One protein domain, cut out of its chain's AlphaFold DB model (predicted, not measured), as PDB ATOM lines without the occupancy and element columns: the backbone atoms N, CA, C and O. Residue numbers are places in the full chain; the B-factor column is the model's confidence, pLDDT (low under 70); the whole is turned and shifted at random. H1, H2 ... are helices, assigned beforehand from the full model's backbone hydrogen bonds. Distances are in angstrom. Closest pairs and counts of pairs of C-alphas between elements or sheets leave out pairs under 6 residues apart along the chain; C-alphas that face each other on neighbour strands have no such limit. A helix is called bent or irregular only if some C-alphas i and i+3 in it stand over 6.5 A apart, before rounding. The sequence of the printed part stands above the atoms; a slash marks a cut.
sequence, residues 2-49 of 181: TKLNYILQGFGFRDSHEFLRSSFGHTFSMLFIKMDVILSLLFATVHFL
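Overview. This is residues 2 to 49 of the 181 residues of the protein "Holin" of Capnocytophaga sputigena (UniProt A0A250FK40). The printed part is a stretched rod with no common core: two short helices, H1 and H2, touch at one end, and the long helix H3 sticks out by itself toward the other end, with residues 30 to 35 and 37 to 49 standing free. A stretch with no named element, residues 25 to 29, joins H2 to this long arm. The 48 printed residues include three named helices, in the order H1, H2, H3, and no named strand, and the class is all helix. The whole is extended, with a radius of gyration of the C-alphas of 16.8 A, and the C-alphas span 51 by 19 by 12 A.

Along the chain. After Thr 2, H1 holds residues 3 to 10 and begins with the C-alpha of Lys 3 at (-26.065, -38.451, 25.442). H2 holds residues 16 to 24, with C-alpha 16 at (-21.875, -31.452, 18.888). H3 holds residues 30 to 49, 20 residues in all, and is the longest helix. It measures 28.2 A from first to last C-alpha, from C-alpha 30 at (-12.699, -25.054, 2.642) to C-alpha 49 at (7.556, -40.507, -9.433). H1 measures 11.4 A and H2 11.7 A from first to last C-alpha.

Arrangement. H1 and H2 touch, with 4 pairs of C-alphas within 8 A. Their closest C-alphas are those of Asn 5 and Ser 16, 5.8 A apart. Their lines stand at a steep tilt of 64 degrees, and they run the same way. Their centres are 12.6 A apart. H3 touches no helix: it is apart from H1, and it is apart from H2 although it follows H2 in the chain. In H1, H2 and H3 every O i to N i+4 pair is within hydrogen-bond range. No helix is bent or irregular.

Size, cuts and confidence. The outline is a rod, and the two C-alphas farthest apart are those of Gly 10 and Leu 49, at 51.4 A. The first and last printed C-alphas, those of Thr 2 and Leu 49, are 47.4 A apart. The printed part runs from residue 2 to residue 49 without a cut, in a full chain of 181 residues. The links from H1 to H2 and from H2 to H3 are both tight, with 5 residues each, and no link is long. The mean pLDDT of the printed part is 84.4, and the model's confidence is under 70 at residues 25 to 28, in the link from H2 to H3. The mean pLDDT is 83 for H1, 82 for H2 and 90 for H3.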
ATOM      1  N   THR A   2     -28.922 -37.050  21.752       74.69
ATOM      2  CA  THR A   2     -27.818 -37.986  22.010       74.69
ATOM      3  C   THR A   2     -27.174 -37.650  23.360       74.69
ATOM      4  O   THR A   2     -27.055 -36.473  23.698       74.69
ATOM      5  N   LYS A   3     -26.746 -38.658  24.141       80.88
ATOM      6  CA  LYS A   3     -26.065 -38.451  25.442       80.88
ATOM      7  C   LYS A   3     -24.893 -37.461  25.339       80.88
ATOM      8  O   LYS A   3     -24.643 -36.700  26.265       80.88
ATOM      9  N   LEU A   4     -24.234 -37.438  24.182       79.62
ATOM     10  CA  LEU A   4     -23.149 -36.522  23.848       79.62
ATOM     11  C   LEU A   4     -23.571 -35.042  23.892       79.62
ATOM     12  O   LEU A   4     -22.874 -34.236  24.494       79.62
ATOM     13  N   ASN A   5     -24.728 -34.685  23.324       81.31
ATOM     14  CA  ASN A   5     -25.194 -33.293  23.307       81.31
ATOM     15  C   ASN A   5     -25.522 -32.782  24.717       81.31
ATOM     16  O   ASN A   5     -25.285 -31.618  25.007       81.31
ATOM     17  N   TYR A   6     -26.014 -33.651  25.603       83.81
ATOM     18  CA  TYR A   6     -26.297 -33.288  26.996       83.81
ATOM     19  C   TYR A   6     -25.017 -32.976  27.786       83.81
ATOM     20  O   TYR A   6     -24.963 -32.001  28.528       83.81
ATOM     21  N   ILE A   7     -23.959 -33.767  27.582       85.31
ATOM     22  CA  ILE A   7     -22.649 -33.516  28.200       85.31
ATOM     23  C   ILE A   7     -22.056 -32.204  27.671       85.31
ATOM     24  O   ILE A   7     -21.579 -31.389  28.453       85.31
ATOM     25  N   LEU A   8     -22.127 -31.974  26.358       84.69
ATOM     26  CA  LEU A   8     -21.596 -30.768  25.717       84.69
ATOM     27  C   LEU A   8     -22.325 -29.484  26.144       84.69
ATOM     28  O   LEU A   8     -21.681 -28.447  26.295       84.69
ATOM     29  N   GLN A   9     -23.625 -29.571  26.439       86.00
ATOM     30  CA  GLN A   9     -24.389 -28.468  27.034       86.00
ATOM     31  C   GLN A   9     -23.878 -28.084  28.423       86.00
ATOM     32  O   GLN A   9     -23.848 -26.898  28.745       86.00
ATOM     33  N   GLY A  10     -23.385 -29.049  29.208       84.62
ATOM     34  CA  GLY A  10     -22.707 -28.781  30.480       84.62
ATOM     35  C   GLY A  10     -21.421 -27.953  30.339       84.62
ATOM     36  O   GLY A  10     -21.029 -27.275  31.281       84.62
ATOM     37  N   PHE A  11     -20.803 -27.952  29.154       85.69
ATOM     38  CA  PHE A  11     -19.628 -27.140  28.816       85.69
ATOM     39  C   PHE A  11     -19.976 -25.852  28.050       85.69
ATOM     40  O   PHE A  11     -19.074 -25.138  27.619       85.69
ATOM     41  N   GLY A  12     -21.266 -25.540  27.879       85.56
ATOM     42  CA  GLY A  12     -21.728 -24.328  27.198       85.56
ATOM     43  C   GLY A  12     -21.905 -24.449  25.680       85.56
ATOM     44  O   GLY A  12     -22.153 -23.435  25.034       85.56
ATOM     45  N   PHE A  13     -21.827 -25.653  25.099       87.56
ATOM     46  CA  PHE A  13     -22.101 -25.889  23.674       87.56
ATOM     47  C   PHE A  13     -23.519 -26.436  23.475       87.56
ATOM     48  O   PHE A  13     -23.910 -27.407  24.118       87.56
ATOM     49  N   ARG A  14     -24.309 -25.864  22.562       83.62
ATOM     50  CA  ARG A  14     -25.710 -26.264  22.325       83.62
ATOM     51  C   ARG A  14     -25.819 -27.676  21.759       83.62
ATOM     52  O   ARG A  14     -26.762 -28.400  22.094       83.62
ATOM     53  N   ASP A  15     -24.868 -28.056  20.912       85.19
ATOM     54  CA  ASP A  15     -24.790 -29.363  20.269       85.19
ATOM     55  C   ASP A  15     -23.353 -29.714  19.834       85.19
ATOM     56  O   ASP A  15     -22.427 -28.898  19.884       85.19
ATOM     57  N   SER A  16     -23.159 -30.962  19.397       81.25
ATOM     58  CA  SER A  16     -21.875 -31.452  18.888       81.25
ATOM     59  C   SER A  16     -21.351 -30.690  17.671       81.25
ATOM     60  O   SER A  16     -20.143 -30.661  17.452       81.25
ATOM     61  N   HIS A  17     -22.225 -30.072  16.877       81.44
ATOM     62  CA  HIS A  17     -21.825 -29.318  15.696       81.44
ATOM     63  C   HIS A  17     -21.236 -27.951  16.082       81.44
ATOM     64  O   HIS A  17     -20.221 -27.542  15.521       81.44
ATOM     65  N   GLU A  18     -21.803 -27.270  17.080       82.44
ATOM     66  CA  GLU A  18     -21.241 -26.041  17.647       82.44
ATOM     67  C   GLU A  18     -19.873 -26.286  18.293       82.44
ATOM     68  O   GLU A  18     -18.931 -25.531  18.047       82.44
ATOM     69  N   PHE A  19     -19.724 -27.393  19.028       84.75
ATOM     70  CA  PHE A  19     -18.437 -27.809  19.589       84.75
ATOM     71  C   PHE A  19     -17.373 -28.062  18.507       84.75
ATOM     72  O   PHE A  19     -16.253 -27.555  18.603       84.75
ATOM     73  N   LEU A  20     -17.719 -28.799  17.442       81.06
ATOM     74  CA  LEU A  20     -16.812 -29.070  16.319       81.06
ATOM     75  C   LEU A  20     -16.448 -27.797  15.552       81.06
ATOM     76  O   LEU A  20     -15.290 -27.604  15.189       81.06
ATOM     77  N   ARG A  21     -17.411 -26.898  15.337       82.31
ATOM     78  CA  ARG A  21     -17.169 -25.605  14.691       82.31
ATOM     79  C   ARG A  21     -16.285 -24.696  15.545       82.31
ATOM     80  O   ARG A  21     -15.448 -23.992  14.994       82.31
ATOM     81  N   SER A  22     -16.445 -24.714  16.864       81.88
ATOM     82  CA  SER A  22     -15.601 -23.945  17.782       81.88
ATOM     83  C   SER A  22     -14.175 -24.503  17.851       81.88
ATOM     84  O   SER A  22     -13.220 -23.737  17.769       81.88
ATOM     85  N   SER A  23     -14.028 -25.828  17.920       82.00
ATOM     86  CA  SER A  23     -12.726 -26.492  18.097       82.00
ATOM     87  C   SER A  23     -11.924 -26.616  16.798       82.00
ATOM     88  O   SER A  23     -10.702 -26.519  16.808       82.00
ATOM     89  N   PHE A  24     -12.605 -26.821  15.668       78.56
ATOM     90  CA  PHE A  24     -11.989 -27.163  14.382       78.56
ATOM     91  C   PHE A  24     -12.529 -26.339  13.205       78.56
ATOM     92  O   PHE A  24     -12.222 -26.626  12.050       78.56
ATOM     93  N   GLY A  25     -13.331 -25.295  13.441       69.94
ATOM     94  CA  GLY A  25     -13.933 -24.504  12.360       69.94
ATOM     95  C   GLY A  25     -12.915 -23.870  11.409       69.94
ATOM     96  O   GLY A  25     -13.225 -23.652  10.240       69.94
ATOM     97  N   HIS A  26     -11.685 -23.623  11.875       67.19
ATOM     98  CA  HIS A  26     -10.604 -23.126  11.027       67.19
ATOM     99  C   HIS A  26      -9.931 -24.235  10.195       67.19
ATOM    100  O   HIS A  26      -9.654 -24.020   9.013       67.19
ATOM    101  N   THR A  27      -9.737 -25.434  10.756       66.12
ATOM    102  CA  THR A  27      -9.167 -26.601  10.052       66.12
ATOM    103  C   THR A  27     -10.156 -27.241   9.077       66.12
ATOM    104  O   THR A  27      -9.747 -27.771   8.052       66.12
ATOM    105  N   PHE A  28     -11.465 -27.128   9.329       67.31
ATOM    106  CA  PHE A  28     -12.523 -27.499   8.378       67.31
ATOM    107  C   PHE A  28     -12.890 -26.374   7.405       67.31
ATOM    108  O   PHE A  28     -13.847 -26.501   6.639       67.31
ATOM    109  N   SER A  29     -12.149 -25.260   7.404       79.38
ATOM    110  CA  SER A  29     -12.344 -24.248   6.373       79.38
ATOM    111  C   SER A  29     -12.032 -24.849   5.000       79.38
ATOM    112  O   SER A  29     -11.047 -25.566   4.820       79.38
ATOM    113  N   MET A  30     -12.865 -24.539   4.006       77.94
ATOM    114  CA  MET A  30     -12.699 -25.054   2.642       77.94
ATOM    115  C   MET A  30     -11.319 -24.710   2.058       77.94
ATOM    116  O   MET A  30     -10.776 -25.467   1.258       77.94
ATOM    117  N   LEU A  31     -10.730 -23.592   2.496       82.38
ATOM    118  CA  LEU A  31      -9.367 -23.196   2.155       82.38
ATOM    119  C   LEU A  31      -8.327 -24.174   2.715       82.38
ATOM    120  O   LEU A  31      -7.457 -24.608   1.968       82.38
ATOM    121  N   PHE A  32      -8.425 -24.534   3.998       83.81
ATOM    122  CA  PHE A  32      -7.489 -25.462   4.634       83.81
ATOM    123  C   PHE A  32      -7.570 -26.849   3.992       83.81
ATOM    124  O   PHE A  32      -6.546 -27.390   3.590       83.81
ATOM    125  N   ILE A  33      -8.786 -27.363   3.775       87.31
ATOM    126  CA  ILE A  33      -9.009 -28.646   3.088       87.31
ATOM    127  C   ILE A  33      -8.442 -28.607   1.663       87.31
ATOM    128  O   ILE A  33      -7.767 -29.538   1.234       87.31
ATOM    129  N   LYS A  34      -8.669 -27.519   0.916       89.19
ATOM    130  CA  LYS A  34      -8.122 -27.372  -0.440       89.19
ATOM    131  C   LYS A  34      -6.591 -27.390  -0.438       89.19
ATOM    132  O   LYS A  34      -6.002 -28.043  -1.293       89.19
ATOM    133  N   MET A  35      -5.955 -26.686   0.498       88.75
ATOM    134  CA  MET A  35      -4.493 -26.666   0.615       88.75
ATOM    135  C   MET A  35      -3.939 -28.034   1.019       88.75
ATOM    136  O   MET A  35      -2.943 -28.465   0.447       88.75
ATOM    137  N   ASP A  36      -4.609 -28.729   1.939       89.75
ATOM    138  CA  ASP A  36      -4.235 -30.073   2.381       89.75
ATOM    139  C   ASP A  36      -4.312 -31.099   1.240       89.75
ATOM    140  O   ASP A  36      -3.363 -31.847   1.008       89.75
ATOM    141  N   VAL A  37      -5.385 -31.065   0.443       92.81
ATOM    142  CA  VAL A  37      -5.533 -31.918  -0.748       92.81
ATOM    143  C   VAL A  37      -4.448 -31.620  -1.784       92.81
ATOM    144  O   VAL A  37      -3.852 -32.549  -2.326       92.81
ATOM    145  N   ILE A  38      -4.155 -30.341  -2.052       93.06
ATOM    146  CA  ILE A  38      -3.092 -29.947  -2.994       93.06
ATOM    147  C   ILE A  38      -1.729 -30.448  -2.507       93.06
ATOM    148  O   ILE A  38      -0.959 -31.000  -3.294       93.06
ATOM    149  N   LEU A  39      -1.431 -30.267  -1.222       91.19
ATOM    150  CA  LEU A  39      -0.153 -30.662  -0.642       91.19
ATOM    151  C   LEU A  39       0.004 -32.186  -0.619       91.19
ATOM    152  O   LEU A  39       1.048 -32.701  -1.016       91.19
ATOM    153  N   SER A  40      -1.054 -32.901  -0.240       92.94
ATOM    154  CA  SER A  40      -1.103 -34.363  -0.256       92.94
ATOM    155  C   SER A  40      -0.914 -34.915  -1.665       92.94
ATOM    156  O   SER A  40      -0.122 -35.834  -1.860       92.94
ATOM    157  N   LEU A  41      -1.573 -34.320  -2.668       93.75
ATOM    158  CA  LEU A  41      -1.401 -34.698  -4.070       93.75
ATOM    159  C   LEU A  41       0.041 -34.476  -4.532       93.75
ATOM    160  O   LEU A  41       0.618 -35.344  -5.183       93.75
ATOM    161  N   LEU A  42       0.646 -33.341  -4.176       90.75
ATOM    162  CA  LEU A  42       2.038 -33.047  -4.503       90.75
ATOM    163  C   LEU A  42       2.981 -34.073  -3.862       90.75
ATOM    164  O   LEU A  42       3.829 -34.635  -4.553       90.75
ATOM    165  N   PHE A  43       2.814 -34.367  -2.574       91.81
ATOM    166  CA  PHE A  43       3.648 -35.337  -1.861       91.81
ATOM    167  C   PHE A  43       3.486 -36.757  -2.398       91.81
ATOM    168  O   PHE A  43       4.486 -37.446  -2.601       91.81
ATOM    169  N   ALA A  44       2.252 -37.174  -2.683       92.88
ATOM    170  CA  ALA A  44       1.968 -38.459  -3.306       92.88
ATOM    171  C   ALA A  44       2.612 -38.556  -4.693       92.88
ATOM    172  O   ALA A  44       3.220 -39.571  -5.013       92.88
ATOM    173  N   THR A  45       2.549 -37.484  -5.487       92.06
ATOM    174  CA  THR A  45       3.154 -37.437  -6.826       92.06
ATOM    175  C   THR A  45       4.675 -37.547  -6.750       92.06
ATOM    176  O   THR A  45       5.276 -38.289  -7.517       92.06
ATOM    177  N   VAL A  46       5.313 -36.855  -5.805       91.19
ATOM    178  CA  VAL A  46       6.767 -36.942  -5.593       91.19
ATOM    179  C   VAL A  46       7.184 -38.359  -5.214       91.19
ATOM    180  O   VAL A  46       8.108 -38.900  -5.817       91.19
ATOM    181  N   HIS A  47       6.486 -38.966  -4.252       92.69
ATOM    182  CA  HIS A  47       6.762 -40.336  -3.833       92.69
ATOM    183  C   HIS A  47       6.547 -41.325  -4.982       92.69
ATOM    184  O   HIS A  47       7.391 -42.177  -5.233       92.69
ATOM    185  N   PHE A  48       5.450 -41.172  -5.724       92.94
ATOM    186  CA  PHE A  48       5.125 -42.018  -6.866       92.94
ATOM    187  C   PHE A  48       6.159 -41.914  -7.995       92.94
ATOM    188  O   PHE A  48       6.562 -42.928  -8.551       92.94
ATOM    189  N   LEU A  49       6.613 -40.704  -8.332       92.19
ATOM    190  CA  LEU A  49       7.556 -40.507  -9.433       92.19
ATOM    191  C   LEU A  49       8.985 -40.899  -9.049       92.19
ATOM    192  O   LEU A  49       9.676 -41.537  -9.839       92.19
TER     193      LEU A  49